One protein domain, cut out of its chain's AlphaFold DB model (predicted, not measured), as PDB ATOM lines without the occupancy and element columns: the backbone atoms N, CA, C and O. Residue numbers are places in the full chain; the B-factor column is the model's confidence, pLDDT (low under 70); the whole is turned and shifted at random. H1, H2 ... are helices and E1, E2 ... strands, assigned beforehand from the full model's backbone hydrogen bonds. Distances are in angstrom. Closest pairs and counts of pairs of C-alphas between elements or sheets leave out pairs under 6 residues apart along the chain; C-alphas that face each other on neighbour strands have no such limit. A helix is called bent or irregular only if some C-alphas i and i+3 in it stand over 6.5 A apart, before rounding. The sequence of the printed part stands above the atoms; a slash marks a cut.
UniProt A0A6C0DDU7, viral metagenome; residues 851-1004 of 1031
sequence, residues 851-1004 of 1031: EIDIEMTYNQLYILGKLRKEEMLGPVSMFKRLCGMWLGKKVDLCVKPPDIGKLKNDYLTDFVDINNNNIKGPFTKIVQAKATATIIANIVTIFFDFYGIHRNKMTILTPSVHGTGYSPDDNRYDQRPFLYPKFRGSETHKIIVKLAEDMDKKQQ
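This is residues 851 to 1004 of the 1031 residues of a protein of viral metagenome (UniProt A0A6C0DDU7). A long kinked helix, H5, runs through the domain; H3 and H6 pack on its first half, and an antiparallel ribbon of E1 and E2 sits at that end. Residues 899 to 907, with H4, and 915 to 922 stick out beyond the ribbon, while the link after H5 folds back along it to H6. The printed part has 154 residues, with H1, H2, H3, E1, H4, E2, H5 and H6 in chain order; it is mostly helix and compact, with a radius of gyration of the C-alphas of 17.1 A and spans of 49 by 39 by 25 A.

H1 is residues 851 to 854, from C-alpha 851 at (212.524, 168.540, 82.644). H2 is 858 to 869, 16.1 A; H3 875 to 886, 15.8 A; E1 890 to 895; H4 900 to 903; E2 925 to 930. H5, 933 to 956, spans 35.9 A, with a kink of 47 degrees near residue 950; it is irregular, C-alphas 949 and 952 being 7.4 A apart. H6, 987 to 1002, spans 22.8 A and ends at C-alpha 1002 (241.956, 161.702, 93.739).

H3, the hub, touches H5 at a steep tilt of 51 degrees, closest C-alphas Phe 879 and Ala 937, 6.2 A. Residues 875 to 879 of H3 touch H6 at a shallow 29 degrees, Val 876 to Ile 992, 5.9 A between C-alphas. H5 and H6 form a helical hairpin, closest C-alphas Ala 933 and Ala 996, 4.6 A. H2 and H3 only just touch, with 3 pairs of C-alphas within 8 A, the closest Leu 867 and Met 878, 6.6 A. In E1 and E2, N 893 and O 927 are within hydrogen-bond range at 2.8 A. Every O i to N i+4 pair is within range in H2, H3 and H6, and 15 of 20 in H5; H1 and H4 are too short for one.

The C-alphas of Asn 917 and Arg 972, the farthest apart, are 50.5 A apart. The printed part has no cut. The links H4 to E2 and H5 to H6 are long. Mean pLDDT of the printed part is 81.6, with residues 895 to 926 and 1003 to 1004 under 70.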
ATOM      1  N   GLU A 851     211.260 169.060  82.099       84.25
ATOM      2  CA  GLU A 851     212.524 168.540  82.644       84.25
ATOM      3  C   GLU A 851     213.621 169.613  82.649       84.25
ATOM      4  O   GLU A 851     214.439 169.705  83.576       84.25
ATOM      5  N   ILE A 852     213.621 170.482  81.638       81.69
ATOM      6  CA  ILE A 852     214.554 171.606  81.569       81.69
ATOM      7  C   ILE A 852     214.206 172.679  82.602       81.69
ATOM      8  O   ILE A 852     215.109 173.190  83.273       81.69
ATOM      9  N   ASP A 853     212.928 173.021  82.775       82.12
ATOM     10  CA  ASP A 853     212.491 173.987  83.789       82.12
ATOM     11  C   ASP A 853     212.731 173.475  85.220       82.12
ATOM     12  O   ASP A 853     213.162 174.249  86.088       82.12
ATOM     13  N   ILE A 854     212.528 172.171  85.439       85.25
ATOM     14  CA  ILE A 854     212.829 171.420  86.665       85.25
ATOM     15  C   ILE A 854     214.339 171.373  86.951       85.25
ATOM     16  O   ILE A 854     214.721 171.331  88.129       85.25
ATOM     17  N   GLU A 855     215.164 171.454  85.899       87.88
ATOM     18  CA  GLU A 855     216.628 171.291  85.871       87.88
ATOM     19  C   GLU A 855     217.102 169.853  86.142       87.88
ATOM     20  O   GLU A 855     218.254 169.636  86.517       87.88
ATOM     21  N   MET A 856     216.215 168.870  85.966       88.56
ATOM     22  CA  MET A 856     216.455 167.449  86.236       88.56
ATOM     23  C   MET A 856     215.506 166.600  85.388       88.56
ATOM     24  O   MET A 856     214.369 167.011  85.162       88.56
ATOM     25  N   THR A 857     215.931 165.401  84.986       89.75
ATOM     26  CA  THR A 857     215.017 164.464  84.315       89.75
ATOM     27  C   THR A 857     214.073 163.801  85.321       89.75
ATOM     28  O   THR A 857     214.406 163.644  86.502       89.75
ATOM     29  N   TYR A 858     212.908 163.336  84.872       89.88
ATOM     30  CA  TYR A 858     211.976 162.570  85.698       89.88
ATOM     31  C   TYR A 858     212.591 161.266  86.204       89.88
ATOM     32  O   TYR A 858     212.338 160.867  87.336       89.88
ATOM     33  N   ASN A 859     213.465 160.629  85.419       89.69
ATOM     34  CA  ASN A 859     214.195 159.446  85.879       89.69
ATOM     35  C   ASN A 859     215.141 159.781  87.048       89.69
ATOM     36  O   ASN A 859     215.234 159.029  88.019       89.69
ATOM     37  N   GLN A 860     215.816 160.936  87.001       92.12
ATOM     38  CA  GLN A 860     216.615 161.409  88.133       92.12
ATOM     39  C   GLN A 860     215.740 161.714  89.348       92.12
ATOM     40  O   GLN A 860     216.085 161.288  90.449       92.12
ATOM     41  N   LEU A 861     214.612 162.408  89.167       93.75
ATOM     42  CA  LEU A 861     213.676 162.695  90.258       93.75
ATOM     43  C   LEU A 861     213.136 161.419  90.907       93.75
ATOM     44  O   LEU A 861     213.140 161.334  92.133       93.75
ATOM     45  N   TYR A 862     212.777 160.417  90.107       93.50
ATOM     46  CA  TYR A 862     212.324 159.116  90.588       93.50
ATOM     47  C   TYR A 862     213.376 158.441  91.482       93.50
ATOM     48  O   TYR A 862     213.080 158.039  92.610       93.50
ATOM     49  N   ILE A 863     214.635 158.377  91.024       95.06
ATOM     50  CA  ILE A 863     215.744 157.807  91.806       95.06
ATOM     51  C   ILE A 863     215.950 158.600  93.103       95.06
ATOM     52  O   ILE A 863     216.056 158.013  94.177       95.06
ATOM     53  N   LEU A 864     215.985 159.933  93.032       96.12
ATOM     54  CA  LEU A 864     216.191 160.788  94.204       96.12
ATOM     55  C   LEU A 864     215.038 160.677  95.210       96.12
ATOM     56  O   LEU A 864     215.284 160.670  96.416       96.12
ATOM     57  N   GLY A 865     213.798 160.543  94.731       95.44
ATOM     58  CA  GLY A 865     212.612 160.294  95.547       95.44
ATOM     59  C   GLY A 865     212.718 158.993  96.334       95.44
ATOM     60  O   GLY A 865     212.552 159.008  97.556       95.44
ATOM     61  N   LYS A 866     213.103 157.898  95.667       95.69
ATOM     62  CA  LYS A 866     213.351 156.604  96.320       95.69
ATOM     63  C   LYS A 866     214.499 156.660  97.319       95.69
ATOM     64  O   LYS A 866     214.322 156.278  98.473       95.69
ATOM     65  N   LEU A 867     215.645 157.225  96.936       97.81
ATOM     66  CA  LEU A 867     216.779 157.390  97.850       97.81
ATOM     67  C   LEU A 867     216.393 158.200  99.094       97.81
ATOM     68  O   LEU A 867     216.808 157.886 100.206       97.81
ATOM     69  N   ARG A 868     215.575 159.241  98.923       97.56
ATOM     70  CA  ARG A 868     215.095 160.079 100.021       97.56
ATOM     71  C   ARG A 868     214.147 159.327 100.959       97.56
ATOM     72  O   ARG A 868     214.261 159.496 102.173       97.56
ATOM     73  N   LYS A 869     213.158 158.610 100.412       95.56
ATOM     74  CA  LYS A 869     212.001 158.118 101.180       95.56
ATOM     75  C   LYS A 869     212.019 156.615 101.452       95.56
ATOM     76  O   LYS A 869     211.653 156.235 102.552       95.56
ATOM     77  N   GLU A 870     212.466 155.792 100.514       93.75
ATOM     78  CA  GLU A 870     212.566 154.336 100.699       93.75
ATOM     79  C   GLU A 870     213.900 153.968 101.367       93.75
ATOM     80  O   GLU A 870     213.927 153.178 102.304       93.75
ATOM     81  N   GLU A 871     215.008 154.607 100.967       96.38
ATOM     82  CA  GLU A 871     216.328 154.387 101.591       96.38
ATOM     83  C   GLU A 871     216.660 155.366 102.735       96.38
ATOM     84  O   GLU A 871     217.741 155.300 103.323       96.38
ATOM     85  N   MET A 872     215.752 156.293 103.057       96.94
ATOM     86  CA  MET A 872     215.887 157.248 104.169       96.94
ATOM     87  C   MET A 872     217.151 158.135 104.112       96.94
ATOM     88  O   MET A 872     217.687 158.550 105.145       96.94
ATOM     89  N   LEU A 873     217.653 158.460 102.914       97.88
ATOM     90  CA  LEU A 873     218.905 159.204 102.760       97.88
ATOM     91  C   LEU A 873     218.710 160.727 102.839       97.88
ATOM     92  O   LEU A 873     217.968 161.337 102.068       97.88
ATOM     93  N   GLY A 874     219.472 161.366 103.732       96.81
ATOM     94  CA  GLY A 874     219.691 162.814 103.730       96.81
ATOM     95  C   GLY A 874     220.718 163.266 102.675       96.81
ATOM     96  O   GLY A 874     221.292 162.442 101.964       96.81
ATOM     97  N   PRO A 875     221.032 164.572 102.582       97.94
ATOM     98  CA  PRO A 875     221.852 165.116 101.493       97.94
ATOM     99  C   PRO A 875     223.241 164.479 101.341       97.94
ATOM    100  O   PRO A 875     223.650 164.114 100.240       97.94
ATOM    101  N   VAL A 876     223.979 164.316 102.445       98.19
ATOM    102  CA  VAL A 876     225.353 163.780 102.413       98.19
ATOM    103  C   VAL A 876     225.358 162.287 102.076       98.19
ATOM    104  O   VAL A 876     226.203 161.832 101.305       98.19
ATOM    105  N   SER A 877     224.433 161.513 102.648       98.38
ATOM    106  CA  SER A 877     224.334 160.078 102.377       98.38
ATOM    107  C   SER A 877     223.823 159.811 100.960       98.38
ATOM    108  O   SER A 877     224.371 158.942 100.285       98.38
ATOM    109  N   MET A 878     222.880 160.618 100.465       98.50
ATOM    110  CA  MET A 878     222.412 160.575  99.079       98.50
ATOM    111  C   MET A 878     223.552 160.864  98.100       98.50
ATOM    112  O   MET A 878     223.755 160.100  97.164       98.50
ATOM    113  N   PHE A 879     224.359 161.901  98.350       98.44
ATOM    114  CA  PHE A 879     225.543 162.190  97.539       98.44
ATOM    115  C   PHE A 879     226.506 160.995  97.460       98.44
ATOM    116  O   PHE A 879     226.921 160.604  96.369       98.44
ATOM    117  N   LYS A 880     226.830 160.372  98.602       98.12
ATOM    118  CA  LYS A 880     227.710 159.191  98.644       98.12
ATOM    119  C   LYS A 880     227.112 158.001  97.892       98.12
ATOM    120  O   LYS A 880     227.826 157.352  97.128       98.12
ATOM    121  N   ARG A 881     225.814 157.735  98.075       98.12
ATOM    122  CA  ARG A 881     225.092 156.667  97.371       98.12
ATOM    123  C   ARG A 881     225.132 156.884  95.860       98.12
ATOM    124  O   ARG A 881     225.514 155.974  95.128       98.12
ATOM    125  N   LEU A 882     224.829 158.096  95.400       97.38
ATOM    126  CA  LEU A 882     224.878 158.446  93.983       97.38
ATOM    127  C   LEU A 882     226.295 158.384  93.412       97.38
ATOM    128  O   LEU A 882     226.455 157.952  92.279       97.38
ATOM    129  N   CYS A 883     227.333 158.734  94.178       96.50
ATOM    130  CA  CYS A 883     228.713 158.502  93.748       96.50
ATOM    131  C   CYS A 883     228.977 157.011  93.498       96.50
ATOM    132  O   CYS A 883     229.536 156.666  92.463       96.50
ATOM    133  N   GLY A 884     228.515 156.118  94.379       95.12
ATOM    134  CA  GLY A 884     228.602 154.672  94.144       95.12
ATOM    135  C   GLY A 884     227.833 154.207  92.900       95.12
ATOM    136  O   GLY A 884     228.258 153.279  92.215       95.12
ATOM    137  N   MET A 885     226.718 154.866  92.572       95.00
ATOM    138  CA  MET A 885     225.865 154.495  91.438       95.00
ATOM    139  C   MET A 885     226.334 155.066  90.097       95.00
ATOM    140  O   MET A 885     226.257 154.359  89.090       95.00
ATOM    141  N   TRP A 886     226.768 156.328  90.060       94.75
ATOM    142  CA  TRP A 886     226.902 157.124  88.836       94.75
ATOM    143  C   TRP A 886     228.326 157.585  88.530       94.75
ATOM    144  O   TRP A 886     228.595 157.881  87.371       94.75
ATOM    145  N   LEU A 887     229.238 157.649  89.504       93.00
ATOM    146  CA  LEU A 887     230.580 158.206  89.289       93.00
ATOM    147  C   LEU A 887     231.304 157.485  88.141       93.00
ATOM    148  O   LEU A 887     231.396 156.260  88.110       93.00
ATOM    149  N   GLY A 888     231.791 158.256  87.169       87.88
ATOM    150  CA  GLY A 888     232.444 157.742  85.966       87.88
ATOM    151  C   GLY A 888     231.506 157.173  84.890       87.88
ATOM    152  O   GLY A 888     231.992 156.866  83.800       87.88
ATOM    153  N   LYS A 889     230.195 157.065  85.142       91.12
ATOM    154  CA  LYS A 889     229.179 156.648  84.159       91.12
ATOM    155  C   LYS A 889     228.603 157.853  83.414       91.12
ATOM    156  O   LYS A 889     228.760 158.992  83.848       91.12
ATOM    157  N   LYS A 890     227.938 157.608  82.282       88.38
ATOM    158  CA  LYS A 890     227.173 158.647  81.578       88.38
ATOM    159  C   LYS A 890     225.889 158.954  82.348       88.38
ATOM    160  O   LYS A 890     225.188 158.027  82.747       88.38
ATOM    161  N   VAL A 891     225.604 160.236  82.538       84.69
ATOM    162  CA  VAL A 891     224.365 160.743  83.136       84.69
ATOM    163  C   VAL A 891     223.802 161.870  82.283       84.69
ATOM    164  O   VAL A 891     224.560 162.626  81.670       84.69
ATOM    165  N   ASP A 892     222.479 161.977  82.262       84.31
ATOM    166  CA  ASP A 892     221.771 163.054  81.579       84.31
ATOM    167  C   ASP A 892     221.830 164.346  82.406       84.31
ATOM    168  O   ASP A 892     221.686 164.329  83.630       84.31
ATOM    169  N   LEU A 893     222.046 165.480  81.745       80.25
ATOM    170  CA  LEU A 893     222.054 166.809  82.344       80.25
ATOM    171  C   LEU A 893     221.079 167.713  81.597       80.25
ATOM    172  O   LEU A 893     221.210 167.919  80.389       80.25
ATOM    173  N   CYS A 894     220.136 168.294  82.334       78.56
ATOM    174  CA  CYS A 894     219.234 169.315  81.820       78.56
ATOM    175  C   CYS A 894     219.980 170.651  81.731       78.56
ATOM    176  O   CYS A 894     220.305 171.259  82.753       78.56
ATOM    177  N   VAL A 895     220.268 171.113  80.512       64.50
ATOM    178  CA  VAL A 895     220.991 172.369  80.291       64.50
ATOM    179  C   VAL A 895     220.028 173.411  79.735       64.50
ATOM    180  O   VAL A 895     219.575 173.317  78.593       64.50
ATOM    181  N   LYS A 896     219.743 174.449  80.529       55.69
ATOM    182  CA  LYS A 896     219.060 175.644  80.016       55.69
ATOM    183  C   LYS A 896     219.966 176.297  78.960       55.69
ATOM    184  O   LYS A 896     221.153 176.484  79.246       55.69
ATOM    185  N   PRO A 897     219.456 176.639  77.760       44.94
ATOM    186  CA  PRO A 897     220.242 177.318  76.737       44.94
ATOM    187  C   PRO A 897     220.952 178.529  77.355       44.94
ATOM    188  O   PRO A 897     220.306 179.311  78.059       44.94
ATOM    189  N   PRO A 898     222.261 178.707  77.156       47.38
ATOM    190  CA  PRO A 898     222.956 179.799  77.806       47.38
ATOM    191  C   PRO A 898     222.788 181.089  76.995       47.38
ATOM    192  O   PRO A 898     222.643 181.072  75.774       47.38
ATOM    193  N   ASP A 899     222.995 182.227  77.659       40.94
ATOM    194  CA  ASP A 899     223.933 183.223  77.135       40.94
ATOM    195  C   ASP A 899     225.200 182.455  76.688       40.94
ATOM    196  O   ASP A 899     226.117 182.279  77.493       40.94
ATOM    197  N   ILE A 900     225.242 181.891  75.470       37.69
ATOM    198  CA  ILE A 900     226.305 180.970  74.994       37.69
ATOM    199  C   ILE A 900     227.710 181.588  75.173       37.69
ATOM    200  O   ILE A 900     228.707 180.878  75.288       37.69
ATOM    201  N   GLY A 901     227.796 182.916  75.311       35.12
ATOM    202  CA  GLY A 901     229.009 183.647  75.678       35.12
ATOM    203  C   GLY A 901     229.550 183.432  77.104       35.12
ATOM    204  O   GLY A 901     230.725 183.710  77.319       35.12
ATOM    205  N   LYS A 902     228.762 182.939  78.075       35.47
ATOM    206  CA  LYS A 902     229.217 182.694  79.465       35.47
ATOM    207  C   LYS A 902     229.722 181.274  79.714       35.47
ATOM    208  O   LYS A 902     230.631 181.112  80.520       35.47
ATOM    209  N   LEU A 903     229.219 180.271  78.985       36.22
ATOM    210  CA  LEU A 903     229.706 178.890  79.117       36.22
ATOM    211  C   LEU A 903     231.167 178.724  78.685       36.22
ATOM    212  O   LEU A 903     231.828 177.822  79.175       36.22
ATOM    213  N   LYS A 904     231.712 179.618  77.849       36.00
ATOM    214  CA  LYS A 904     233.141 179.597  77.482       36.00
ATOM    215  C   LYS A 904     234.103 179.785  78.667       36.00
ATOM    216  O   LYS A 904     235.296 179.589  78.483       36.00
ATOM    217  N   ASN A 905     233.609 180.169  79.847       36.19
ATOM    218  CA  ASN A 905     234.423 180.403  81.043       36.19
ATOM    219  C   ASN A 905     234.076 179.490  82.234       36.19
ATOM    220  O   ASN A 905     234.688 179.653  83.289       36.19
ATOM    221  N   ASP A 906     233.145 178.542  82.082       36.53
ATOM    222  CA  ASP A 906     232.738 177.618  83.147       36.53
ATOM    223  C   ASP A 906     233.018 176.160  82.740       36.53
ATOM    224  O   ASP A 906     232.743 175.757  81.613       36.53
ATOM    225  N   TYR A 907     233.536 175.372  83.692       37.62
ATOM    226  CA  TYR A 907     234.041 173.983  83.615       37.62
ATOM    227  C   TYR A 907     233.193 172.936  82.845       37.62
ATOM    228  O   TYR A 907     233.628 171.798  82.694       37.62
ATOM    229  N   LEU A 908     231.990 173.267  82.373       38.06
ATOM    230  CA  LEU A 908     231.094 172.362  81.640       38.06
ATOM    231  C   LEU A 908     231.508 172.130  80.177       38.06
ATOM    232  O   LEU A 908     231.092 171.132  79.594       38.06
ATOM    233  N   THR A 909     232.324 172.999  79.574       39.56
ATOM    234  CA  THR A 909     232.725 172.856  78.159       39.56
ATOM    235  C   THR A 909     233.649 171.673  77.892       39.56
ATOM    236  O   THR A 909     233.631 171.148  76.784       39.56
ATOM    237  N   ASP A 910     234.407 171.223  78.892       37.78
ATOM    238  CA  ASP A 910     235.407 170.159  78.719       37.78
ATOM    239  C   ASP A 910     234.804 168.743  78.823       37.78
ATOM    240  O   ASP A 910     235.471 167.758  78.511       37.78
ATOM    241  N   PHE A 911     233.540 168.624  79.254       37.19
ATOM    242  CA  PHE A 911     232.865 167.339  79.508       37.19
ATOM    243  C   PHE A 911     231.633 167.090  78.631       37.19
ATOM    244  O   PHE A 911     231.022 166.023  78.727       37.19
ATOM    245  N   VAL A 912     231.264 168.058  77.791       39.00
ATOM    246  CA  VAL A 912     230.183 167.921  76.814       39.00
ATOM    247  C   VAL A 912     230.803 167.608  75.459       39.00
ATOM    248  O   VAL A 912     231.541 168.419  74.906       39.00
ATOM    249  N   ASP A 913     230.492 166.438  74.905       39.19
ATOM    250  CA  ASP A 913     230.881 166.090  73.540       39.19
ATOM    251  C   ASP A 913     229.982 166.853  72.551       39.19
ATOM    252  O   ASP A 913     228.900 166.405  72.171       39.19
ATOM    253  N   ILE A 914     230.389 168.077  72.196       43.16
ATOM    254  CA  ILE A 914     229.636 168.968  71.291       43.16
ATOM    255  C   ILE A 914     229.703 168.466  69.826       43.16
ATOM    256  O   ILE A 914     228.983 168.973  68.969       43.16
ATOM    257  N   ASN A 915     230.510 167.441  69.517       34.25
ATOM    258  CA  ASN A 915     230.885 167.092  68.141       34.25
ATOM    259  C   ASN A 915     230.038 166.001  67.454       34.25
ATOM    260  O   ASN A 915     230.336 165.644  66.313       34.25
ATOM    261  N   ASN A 916     228.963 165.492  68.065       34.31
ATOM    262  CA  ASN A 916     228.074 164.552  67.369       34.31
ATOM    263  C   ASN A 916     227.087 165.284  66.437       34.31
ATOM    264  O   ASN A 916     226.055 165.801  66.859       34.31
ATOM    265  N   ASN A 917     227.410 165.277  65.142       30.91
ATOM    266  CA  ASN A 917     226.735 165.948  64.020       30.91
ATOM    267  C   ASN A 917     225.305 165.463  63.659       30.91
ATOM    268  O   ASN A 917     224.856 165.684  62.538       30.91
ATOM    269  N   ASN A 918     224.533 164.893  64.588       29.30
ATOM    270  CA  ASN A 918     223.096 164.617  64.390       29.30
ATOM    271  C   ASN A 918     222.206 165.646  65.110       29.30
ATOM    272  O   ASN A 918     221.217 165.309  65.755       29.30
ATOM    273  N   ILE A 919     222.560 166.930  65.005       36.78
ATOM    274  CA  ILE A 919     221.814 168.043  65.602       36.78
ATOM    275  C   ILE A 919     220.974 168.720  64.510       36.78
ATOM    276  O   ILE A 919     221.473 169.560  63.764       36.78
ATOM    277  N   LYS A 920     219.679 168.394  64.441       25.47
ATOM    278  CA  LYS A 920     218.662 169.199  63.741       25.47
ATOM    279  C   LYS A 920     217.485 169.463  64.693       25.47
ATOM    280  O   LYS A 920     216.697 168.563  64.944       25.47
ATOM    281  N   GLY A 921     217.389 170.685  65.233       29.58
ATOM    282  CA  GLY A 921     216.265 171.173  66.058       29.58
ATOM    283  C   GLY A 921     216.658 172.330  67.008       29.58
ATOM    284  O   GLY A 921     217.785 172.311  67.516       29.58
ATOM    285  N   PRO A 922     215.807 173.357  67.238       33.16
ATOM    286  CA  PRO A 922     216.195 174.577  67.953       33.16
ATOM    287  C   PRO A 922     216.096 174.454  69.494       33.16
ATOM    288  O   PRO A 922     215.043 174.181  70.047       33.16
ATOM    289  N   PHE A 923     217.227 174.702  70.167       46.47
ATOM    290  CA  PHE A 923     217.400 175.355  71.483       46.47
ATOM    291  C   PHE A 923     216.612 174.917  72.746       46.47
ATOM    292  O   PHE A 923     216.191 175.781  73.504       46.47
ATOM    293  N   THR A 924     216.613 173.625  73.092       50.44
ATOM    294  CA  THR A 924     216.600 173.116  74.490       50.44
ATOM    295  C   THR A 924     217.232 171.716  74.488       50.44
ATOM    296  O   THR A 924     216.951 170.958  73.562       50.44
ATOM    297  N   LYS A 925     218.166 171.371  75.398       62.00
ATOM    298  CA  LYS A 925     218.924 170.101  75.283       62.00
ATOM    299  C   LYS A 925     219.175 169.397  76.618       62.00
ATOM    300  O   LYS A 925     219.817 169.952  77.509       62.00
ATOM    301  N   ILE A 926     218.757 168.134  76.682       69.06
ATOM    302  CA  ILE A 926     219.314 167.132  77.593       69.06
ATOM    303  C   ILE A 926     220.641 166.667  76.990       69.06
ATOM    304  O   ILE A 926     220.710 166.305  75.814       69.06
ATOM    305  N   VAL A 927     221.712 166.726  77.776       77.06
ATOM    306  CA  VAL A 927     223.070 166.402  77.329       77.06
ATOM    307  C   VAL A 927     223.632 165.281  78.187       77.06
ATOM    308  O   VAL A 927     223.544 165.338  79.408       77.06
ATOM    309  N   GLN A 928     224.260 164.286  77.563       76.81
ATOM    310  CA  GLN A 928     224.976 163.249  78.300       76.81
ATOM    311  C   GLN A 928     226.388 163.701  78.652       76.81
ATOM    312  O   GLN A 928     227.156 164.099  77.777       76.81
ATOM    313  N   ALA A 929     226.749 163.575  79.926       78.19
ATOM    314  CA  ALA A 929     228.097 163.838  80.415       78.19
ATOM    315  C   ALA A 929     228.595 162.683  81.288       78.19
ATOM    316  O   ALA A 929     227.811 161.967  81.916       78.19
ATOM    317  N   LYS A 930     229.917 162.498  81.353       85.62
ATOM    318  CA  LYS A 930     230.526 161.572  82.315       85.62
ATOM    319  C   LYS A 930     230.417 162.182  83.714       85.62
ATOM    320  O   LYS A 930     230.954 163.260  83.952       85.62
ATOM    321  N   ALA A 931     229.733 161.510  84.635       87.81
ATOM    322  CA  ALA A 931     229.489 162.037  85.970       87.81
ATOM    323  C   ALA A 931     230.791 162.121  86.780       87.81
ATOM    324  O   ALA A 931     231.418 161.102  87.076       87.81
ATOM    325  N   THR A 932     231.167 163.336  87.168       92.19
ATOM    326  CA  THR A 932     232.171 163.606  88.205       92.19
ATOM    327  C   THR A 932     231.492 163.715  89.567       92.19
ATOM    328  O   THR A 932     230.268 163.881  89.648       92.19
ATOM    329  N   ALA A 933     232.261 163.666  90.654       92.19
ATOM    330  CA  ALA A 933     231.699 163.869  91.981       92.19
ATOM    331  C   ALA A 933     231.079 165.275  92.095       92.19
ATOM    332  O   ALA A 933     230.002 165.432  92.666       92.19
ATOM    333  N   THR A 934     231.675 166.291  91.466       91.62
ATOM    334  CA  THR A 934     231.111 167.651  91.408       91.62
ATOM    335  C   THR A 934     229.757 167.715  90.686       91.62
ATOM    336  O   THR A 934     228.841 168.384  91.168       91.62
ATOM    337  N   ILE A 935     229.583 166.994  89.570       89.81
ATOM    338  CA  ILE A 935     228.286 166.924  88.866       89.81
ATOM    339  C   ILE A 935     227.214 166.317  89.779       89.81
ATOM    340  O   ILE A 935     226.124 166.873  89.918       89.81
ATOM    341  N   ILE A 936     227.538 165.213  90.456       94.56
ATOM    342  CA  ILE A 936     226.619 164.534  91.377       94.56
ATOM    343  C   ILE A 936     226.272 165.441  92.567       94.56
ATOM    344  O   ILE A 936     225.106 165.545  92.950       94.56
ATOM    345  N   ALA A 937     227.254 166.155  93.124       94.31
ATOM    346  CA  ALA A 937     227.032 167.144  94.177       94.31
ATOM    347  C   ALA A 937     226.071 168.257  93.736       94.31
ATOM    348  O   ALA A 937     225.208 168.669  94.517       94.31
ATOM    349  N   ASN A 938     226.181 168.724  92.489       91.12
ATOM    350  CA  ASN A 938     225.280 169.736  91.947       91.12
ATOM    351  C   ASN A 938     223.842 169.211  91.802       91.12
ATOM    352  O   ASN A 938     222.910 169.901  92.207       91.12
ATOM    353  N   ILE A 939     223.660 167.976  91.320       92.38
ATOM    354  CA  ILE A 939     222.344 167.318  91.220       92.38
ATOM    355  C   ILE A 939     221.665 167.242  92.597       92.38
ATOM    356  O   ILE A 939     220.528 167.685  92.758       92.38
ATOM    357  N   VAL A 940     222.385 166.756  93.615       96.00
ATOM    358  CA  VAL A 940     221.878 166.697  95.002       96.00
ATOM    359  C   VAL A 940     221.542 168.094  95.524       96.00
ATOM    360  O   VAL A 940     220.542 168.283  96.216       96.00
ATOM    361  N   THR A 941     222.358 169.089  95.175       94.31
ATOM    362  CA  THR A 941     222.149 170.472  95.606       94.31
ATOM    363  C   THR A 941     220.881 171.076  95.026       94.31
ATOM    364  O   THR A 941     220.104 171.665  95.776       94.31
ATOM    365  N   ILE A 942     220.652 170.913  93.722       92.38
ATOM    366  CA  ILE A 942     219.440 171.389  93.047       92.38
ATOM    367  C   ILE A 942     218.207 170.722  93.663       92.38
ATOM    368  O   ILE A 942     217.257 171.418  94.030       92.38
ATOM    369  N   PHE A 943     218.252 169.402  93.861       96.00
ATOM    370  CA  PHE A 943     217.154 168.652  94.461       96.00
ATOM    371  C   PHE A 943     216.763 169.190  95.846       96.00
ATOM    372  O   PHE A 943     215.612 169.573  96.049       96.00
ATOM    373  N   PHE A 944     217.709 169.281  96.791       96.50
ATOM    374  CA  PHE A 944     217.398 169.706  98.163       96.50
ATOM    375  C   PHE A 944     217.068 171.198  98.295       96.50
ATOM    376  O   PHE A 944     216.268 171.552  99.163       96.50
ATOM    377  N   ASP A 945     217.625 172.068  97.444       93.31
ATOM    378  CA  ASP A 945     217.231 173.482  97.399       93.31
ATOM    379  C   ASP A 945     215.735 173.604  97.086       93.31
ATOM    380  O   ASP A 945     214.980 174.226  97.836       93.31
ATOM    381  N   PHE A 946     215.292 172.989  95.992       94.44
ATOM    382  CA  PHE A 946     213.914 173.132  95.543       94.44
ATOM    383  C   PHE A 946     212.916 172.313  96.353       94.44
ATOM    384  O   PHE A 946     211.816 172.805  96.608       94.44
ATOM    385  N   TYR A 947     213.308 171.121  96.809       95.19
ATOM    386  CA  TYR A 947     212.537 170.353  97.781       95.19
ATOM    387  C   TYR A 947     212.223 171.217  99.013       95.19
ATOM    388  O   TYR A 947     211.063 171.350  99.399       95.19
ATOM    389  N   GLY A 948     213.235 171.888  99.582       95.50
ATOM    390  CA  GLY A 948     213.057 172.765 100.740       95.50
ATOM    391  C   GLY A 948     212.187 173.995 100.451       95.50
ATOM    392  O   GLY A 948     211.291 174.304 101.235       95.50
ATOM    393  N   ILE A 949     212.410 174.678  99.320       95.19
ATOM    394  CA  ILE A 949     211.651 175.885  98.929       95.19
ATOM    395  C   ILE A 949     210.168 175.562  98.717       95.19
ATOM    396  O   ILE A 949     209.292 176.322  99.139       95.19
ATOM    397  N   HIS A 950     209.869 174.450  98.046       95.88
ATOM    398  CA  HIS A 950     208.509 174.138  97.622       95.88
ATOM    399  C   HIS A 950     207.739 173.219  98.564       95.88
ATOM    400  O   HIS A 950     206.552 173.002  98.321       95.88
ATOM    401  N   ARG A 951     208.338 172.725  99.658       95.94
ATOM    402  CA  ARG A 951     207.645 171.787 100.555       95.94
ATOM    403  C   ARG A 951     206.314 172.321 101.091       95.94
ATOM    404  O   ARG A 951     205.371 171.554 101.234       95.94
ATOM    405  N   ASN A 952     206.189 173.636 101.271       95.69
ATOM    406  CA  ASN A 952     204.932 174.302 101.640       95.69
ATOM    407  C   ASN A 952     203.748 174.054 100.683       95.69
ATOM    408  O   ASN A 952     202.615 174.389 101.027       95.69
ATOM    409  N   LYS A 953     203.984 173.553  99.466       95.62
ATOM    410  CA  LYS A 953     202.910 173.187  98.540       95.62
ATOM    411  C   LYS A 953     202.323 171.804  98.866       95.62
ATOM    412  O   LYS A 953     201.141 171.599  98.622       95.62
ATOM    413  N   MET A 954     203.099 170.899  99.475       95.25
ATOM    414  CA  MET A 954     202.654 169.544  99.845       95.25
ATOM    415  C   MET A 954     201.598 169.533 100.947       95.25
ATOM    416  O   MET A 954     200.767 168.635 100.981       95.25
ATOM    417  N   THR A 955     201.576 170.563 101.794       94.25
ATOM    418  CA  THR A 955     200.608 170.689 102.897       94.25
ATOM    419  C   THR A 955     199.168 170.899 102.417       94.25
ATOM    420  O   THR A 955     198.244 170.851 103.216       94.25
ATOM    421  N   ILE A 956     198.980 171.222 101.136       91.75
ATOM    422  CA  ILE A 956     197.672 171.442 100.503       91.75
ATOM    423  C   ILE A 956     197.524 170.612  99.219       91.75
ATOM    424  O   ILE A 956     196.715 170.945  98.352       91.75
ATOM    425  N   LEU A 957     198.396 169.618  99.027       90.62
ATOM    426  CA  LEU A 957     198.331 168.751  97.860       90.62
ATOM    427  C   LEU A 957     197.020 167.967  97.902       90.62
ATOM    428  O   LEU A 957     196.597 167.515  98.966       90.62
ATOM    429  N   THR A 958     196.400 167.807  96.737       95.69
ATOM    430  CA  THR A 958     195.181 167.013  96.582       95.69
ATOM    431  C   THR A 958     195.383 165.603  97.134       95.69
ATOM    432  O   THR A 958     196.392 164.972  96.795       95.69
ATOM    433  N   PRO A 959     194.440 165.070  97.931       94.88
ATOM    434  CA  PRO A 959     194.484 163.685  98.370       94.88
ATOM    435  C   PRO A 959     194.596 162.729  97.179       94.88
ATOM    436  O   PRO A 959     193.787 162.767  96.249       94.88
ATOM    437  N   SER A 960     195.605 161.862  97.207       95.44
ATOM    438  CA  SER A 960     195.857 160.894  96.141       95.44
ATOM    439  C   SER A 960     195.877 159.474  96.664       95.44
ATOM    440  O   SER A 960     196.475 159.239  97.719       95.44
ATOM    441  N   VAL A 961     195.326 158.539  95.888       96.50
ATOM    442  CA  VAL A 961     195.420 157.111  96.200       96.50
ATOM    443  C   VAL A 961     196.869 156.704  96.438       96.50
ATOM    444  O   VAL A 961     197.767 157.072  95.673       96.50
ATOM    445  N   HIS A 962     197.121 155.983  97.524       96.38
ATOM    446  CA  HIS A 962     198.450 155.464  97.813       96.38
ATOM    447  C   HIS A 962     198.773 154.272  96.899       96.38
ATOM    448  O   HIS A 962     197.917 153.432  96.651       96.38
ATOM    449  N   GLY A 963     200.007 154.205  96.399       91.38
ATOM    450  CA  GLY A 963     200.434 153.138  95.486       91.38
ATOM    451  C   GLY A 963     201.945 152.915  95.444       91.38
ATOM    452  O   GLY A 963     202.385 151.793  95.215       91.38
ATOM    453  N   THR A 964     202.759 153.942  95.720       90.94
ATOM    454  CA  THR A 964     204.227 153.830  95.759       90.94
ATOM    455  C   THR A 964     204.811 154.180  97.125       90.94
ATOM    456  O   THR A 964     204.298 155.045  97.841       90.94
ATOM    457  N   GLY A 965     205.956 153.563  97.436       89.25
ATOM    458  CA  GLY A 965     206.683 153.738  98.695       89.25
ATOM    459  C   GLY A 965     207.418 155.076  98.858       89.25
ATOM    460  O   GLY A 965     207.989 155.335  99.916       89.25
ATOM    461  N   TYR A 966     207.410 155.956  97.850       93.00
ATOM    462  CA  TYR A 966     208.119 157.243  97.901       93.00
ATOM    463  C   TYR A 966     207.203 158.474  97.788       93.00
ATOM    464  O   TYR A 966     207.704 159.596  97.669       93.00
ATOM    465  N   SER A 967     205.878 158.280  97.867       91.12
ATOM    466  CA  SER A 967     204.885 159.362  97.800       91.12
ATOM    467  C   SER A 967     205.257 160.549  98.714       91.12
ATOM    468  O   SER A 967     205.584 160.342  99.888       91.12
ATOM    469  N   PRO A 968     205.209 161.801  98.213       93.31
ATOM    470  CA  PRO A 968     205.590 162.977  98.990       93.31
ATOM    471  C   PRO A 968     204.459 163.536  99.868       93.31
ATOM    472  O   PRO A 968     204.641 164.614 100.439       93.31
ATOM    473  N   ASP A 969     203.313 162.852  99.963       94.44
ATOM    474  CA  ASP A 969     202.156 163.316 100.729       94.44
ATOM    475  C   ASP A 969     202.499 163.646 102.193       94.44
ATOM    476  O   ASP A 969     203.028 162.817 102.934       94.44
ATOM    477  N   ASP A 970     202.109 164.843 102.625       94.50
ATOM    478  CA  ASP A 970     202.399 165.361 103.964       94.50
ATOM    479  C   ASP A 970     201.318 165.011 105.008       94.50
ATOM    480  O   ASP A 970     201.584 165.037 106.207       94.50
ATOM    481  N   ASN A 971     200.106 164.639 104.573       93.00
ATOM    482  CA  ASN A 971     198.952 164.439 105.457       93.00
ATOM    483  C   ASN A 971     199.004 163.138 106.269       93.00
ATOM    484  O   ASN A 971     198.481 163.101 107.387       93.00
ATOM    485  N   ARG A 972     199.586 162.059 105.722       92.19
ATOM    486  CA  ARG A 972     199.831 160.822 106.498       92.19
ATOM    487  C   ARG A 972     201.184 160.174 106.250       92.19
ATOM    488  O   ARG A 972     201.767 159.711 107.220       92.19
ATOM    489  N   TYR A 973     201.691 160.132 105.016       95.06
ATOM    490  CA  TYR A 973     202.753 159.179 104.656       95.06
ATOM    491  C   TYR A 973     204.167 159.715 104.901       95.06
ATOM    492  O   TYR A 973     205.068 159.003 105.348       95.06
ATOM    493  N   ASP A 974     204.395 160.988 104.592       95.69
ATOM    494  CA  ASP A 974     205.707 161.620 104.610       95.69
ATOM    495  C   ASP A 974     205.668 162.926 105.398       95.69
ATOM    496  O   ASP A 974     205.908 163.992 104.853       95.69
ATOM    497  N   GLN A 975     205.386 162.855 106.697       93.81
ATOM    498  CA  GLN A 975     205.384 164.036 107.565       93.81
ATOM    499  C   GLN A 975     206.768 164.684 107.654       93.81
ATOM    500  O   GLN A 975     207.748 164.052 108.062       93.81
ATOM    501  N   ARG A 976     206.860 165.964 107.280       95.62
ATOM    502  CA  ARG A 976     208.119 166.722 107.252       95.62
ATOM    503  C   ARG A 976     207.882 168.195 107.606       95.62
ATOM    504  O   ARG A 976     206.779 168.697 107.423       95.62
ATOM    505  N   PRO A 977     208.920 168.942 108.031       96.81
ATOM    506  CA  PRO A 977     208.844 170.400 108.047       96.81
ATOM    507  C   PRO A 977     208.443 170.932 106.670       96.81
ATOM    508  O   PRO A 977     208.810 170.346 105.655       96.81
ATOM    509  N   PHE A 978     207.748 172.064 106.625       96.25
ATOM    510  CA  PHE A 978     207.413 172.757 105.374       96.25
ATOM    511  C   PHE A 978     208.125 174.108 105.219       96.25
ATOM    512  O   PHE A 978     208.067 174.719 104.150       96.25
ATOM    513  N   LEU A 979     208.818 174.557 106.268       96.81
ATOM    514  CA  LEU A 979     209.682 175.731 106.278       96.81
ATOM    515  C   LEU A 979     211.121 175.283 106.543       96.81
ATOM    516  O   LEU A 979     211.474 174.944 107.670       96.81
ATOM    517  N   TYR A 980     211.947 175.283 105.498       95.62
ATOM    518  CA  TYR A 980     213.355 174.900 105.592       95.62
ATOM    519  C   TYR A 980     214.285 176.114 105.552       95.62
ATOM    520  O   TYR A 980     214.002 177.085 104.842       95.62
ATOM    521  N   PRO A 981     215.442 176.054 106.238       94.19
ATOM    522  CA  PRO A 981     216.534 176.967 105.945       94.19
ATOM    523  C   PRO A 981     217.050 176.728 104.519       94.19
ATOM    524  O   PRO A 981     216.914 175.641 103.956       94.19
ATOM    525  N   LYS A 982     217.699 177.740 103.939       92.50
ATOM    526  CA  LYS A 982     218.344 177.612 102.627       92.50
ATOM    527  C   LYS A 982     219.374 176.474 102.648       92.50
ATOM    528  O   LYS A 982     220.294 176.499 103.467       92.50
ATOM    529  N   PHE A 983     219.249 175.511 101.731       94.19
ATOM    530  CA  PHE A 983     220.162 174.369 101.672       94.19
ATOM    531  C   PHE A 983     221.551 174.773 101.161       94.19
ATOM    532  O   PHE A 983     222.553 174.483 101.821       94.19
ATOM    533  N   ARG A 984     221.646 175.520 100.053       92.31
ATOM    534  CA  ARG A 984     222.922 176.105  99.605       92.31
ATOM    535  C   ARG A 984     223.572 176.971 100.685       92.31
ATOM    536  O   ARG A 984     223.042 178.008 101.084       92.31
ATOM    537  N   GLY A 985     224.782 176.577 101.074       89.38
ATOM    538  CA  GLY A 985     225.575 177.238 102.114       89.38
ATOM    539  C   GLY A 985     225.366 176.680 103.524       89.38
ATOM    540  O   GLY A 985     226.098 177.077 104.430       89.38
ATOM    541  N   SER A 986     224.434 175.739 103.705       93.94
ATOM    542  CA  SER A 986     224.326 174.939 104.929       93.94
ATOM    543  C   SER A 986     225.581 174.091 105.157       93.94
ATOM    544  O   SER A 986     226.385 173.869 104.246       93.94
ATOM    545  N   GLU A 987     225.756 173.597 106.379       95.69
ATOM    546  CA  GLU A 987     226.916 172.776 106.729       95.69
ATOM    547  C   GLU A 987     226.954 171.458 105.940       95.69
ATOM    548  O   GLU A 987     227.996 171.085 105.404       95.69
ATOM    549  N   THR A 988     225.802 170.808 105.751       95.75
ATOM    550  CA  THR A 988     225.688 169.589 104.935       95.75
ATOM    551  C   THR A 988     226.035 169.845 103.470       95.75
ATOM    552  O   THR A 988     226.755 169.049 102.871       95.75
ATOM    553  N   HIS A 989     225.612 170.979 102.904       96.81
ATOM    554  CA  HIS A 989     226.012 171.384 101.555       96.81
ATOM    555  C   HIS A 989     227.531 171.600 101.441       96.81
ATOM    556  O   HIS A 989     228.149 171.104 100.502       96.81
ATOM    557  N   LYS A 990     228.170 172.287 102.402       96.38
ATOM    558  CA  LYS A 990     229.637 172.474 102.395       96.38
ATOM    559  C   LYS A 990     230.390 171.145 102.473       96.38
ATOM    560  O   LYS A 990     231.405 170.988 101.798       96.38
ATOM    561  N   ILE A 991     229.893 170.195 103.270       97.75
ATOM    562  CA  ILE A 991     230.462 168.844 103.366       97.75
ATOM    563  C   ILE A 991     230.396 168.141 102.008       97.75
ATOM    564  O   ILE A 991     231.405 167.596 101.572       97.75
ATOM    565  N   ILE A 992     229.248 168.182 101.323       97.12
ATOM    566  CA  ILE A 992     229.089 167.584  99.985       97.12
ATOM    567  C   ILE A 992     230.090 168.187  98.999       97.12
ATOM    568  O   ILE A 992     230.793 167.440  98.326       97.12
ATOM    569  N   VAL A 993     230.200 169.519  98.954       94.50
ATOM    570  CA  VAL A 993     231.139 170.212  98.058       94.50
ATOM    571  C   VAL A 993     232.581 169.789  98.341       94.50
ATOM    572  O   VAL A 993     233.296 169.405  97.421       94.50
ATOM    573  N   LYS A 994     232.999 169.772  99.613       95.12
ATOM    574  CA  LYS A 994     234.355 169.349  99.988       95.12
ATOM    575  C   LYS A 994     234.630 167.888  99.620       95.12
ATOM    576  O   LYS A 994     235.692 167.588  99.084       95.12
ATOM    577  N   LEU A 995     233.682 166.983  99.885       96.69
ATOM    578  CA  LEU A 995     233.820 165.572  99.517       96.69
ATOM    579  C   LEU A 995     233.940 165.403  97.999       96.69
ATOM    580  O   LEU A 995     234.788 164.640  97.549       96.69
ATOM    581  N   ALA A 996     233.129 166.125  97.225       94.50
ATOM    582  CA  ALA A 996     233.195 166.098  95.771       94.50
ATOM    583  C   ALA A 996     234.556 166.575  95.249       94.50
ATOM    584  O   ALA A 996     235.186 165.872  94.462       94.50
ATOM    585  N   GLU A 997     235.054 167.708  95.753       93.06
ATOM    586  CA  GLU A 997     236.378 168.223  95.390       93.06
ATOM    587  C   GLU A 997     237.503 167.232  95.719       93.06
ATOM    588  O   GLU A 997     238.424 167.050  94.923       93.06
ATOM    589  N   ASP A 998     237.460 166.599  96.891       92.94
ATOM    590  CA  ASP A 998     238.486 165.643  97.312       92.94
ATOM    591  C   ASP A 998     238.433 164.345  96.488       92.94
ATOM    592  O   ASP A 998     239.480 163.764  96.190       92.94
ATOM    593  N   MET A 999     237.240 163.894  96.089       92.94
ATOM    594  CA  MET A 999     237.059 162.731  95.214       92.94
ATOM    595  C   MET A 999     237.547 163.012  93.790       92.94
ATOM    596  O   MET A 999     238.315 162.212  93.254       92.94
ATOM    597  N   ASP A1000     237.185 164.157  93.212       88.38
ATOM    598  CA  ASP A1000     237.618 164.532  91.864       88.38
ATOM    599  C   ASP A1000     239.145 164.741  91.808       88.38
ATOM    600  O   ASP A1000     239.790 164.291  90.861       88.38
ATOM    601  N   LYS A1001     239.769 165.315  92.853       87.94
ATOM    602  CA  LYS A1001     241.242 165.420  92.960       87.94
ATOM    603  C   LYS A1001     241.935 164.057  92.970       87.94
ATOM    604  O   LYS A1001     242.982 163.913  92.349       87.94
ATOM    605  N   LYS A1002     241.380 163.060  93.669       81.06
ATOM    606  CA  LYS A1002     241.956 161.702  93.739       81.06
ATOM    607  C   LYS A1002     241.864 160.938  92.418       81.06
ATOM    608  O   LYS A1002     242.633 160.007  92.216       81.06
ATOM    609  N   GLN A1003     240.932 161.310  91.543       68.50
ATOM    610  CA  GLN A1003     240.774 160.704  90.219       68.50
ATOM    611  C   GLN A1003     241.675 161.335  89.151       68.50
ATOM    612  O   GLN A1003     241.754 160.807  88.041       68.50
ATOM    613  N   GLN A1004     242.370 162.436  89.460       58.59
ATOM    614  CA  GLN A1004     243.353 163.007  88.545       58.59
ATOM    615  C   GLN A1004     244.622 162.137  88.541       58.59
ATOM    616  O   GLN A1004     245.170 161.867  89.614       58.59
TER     617      GLN A1004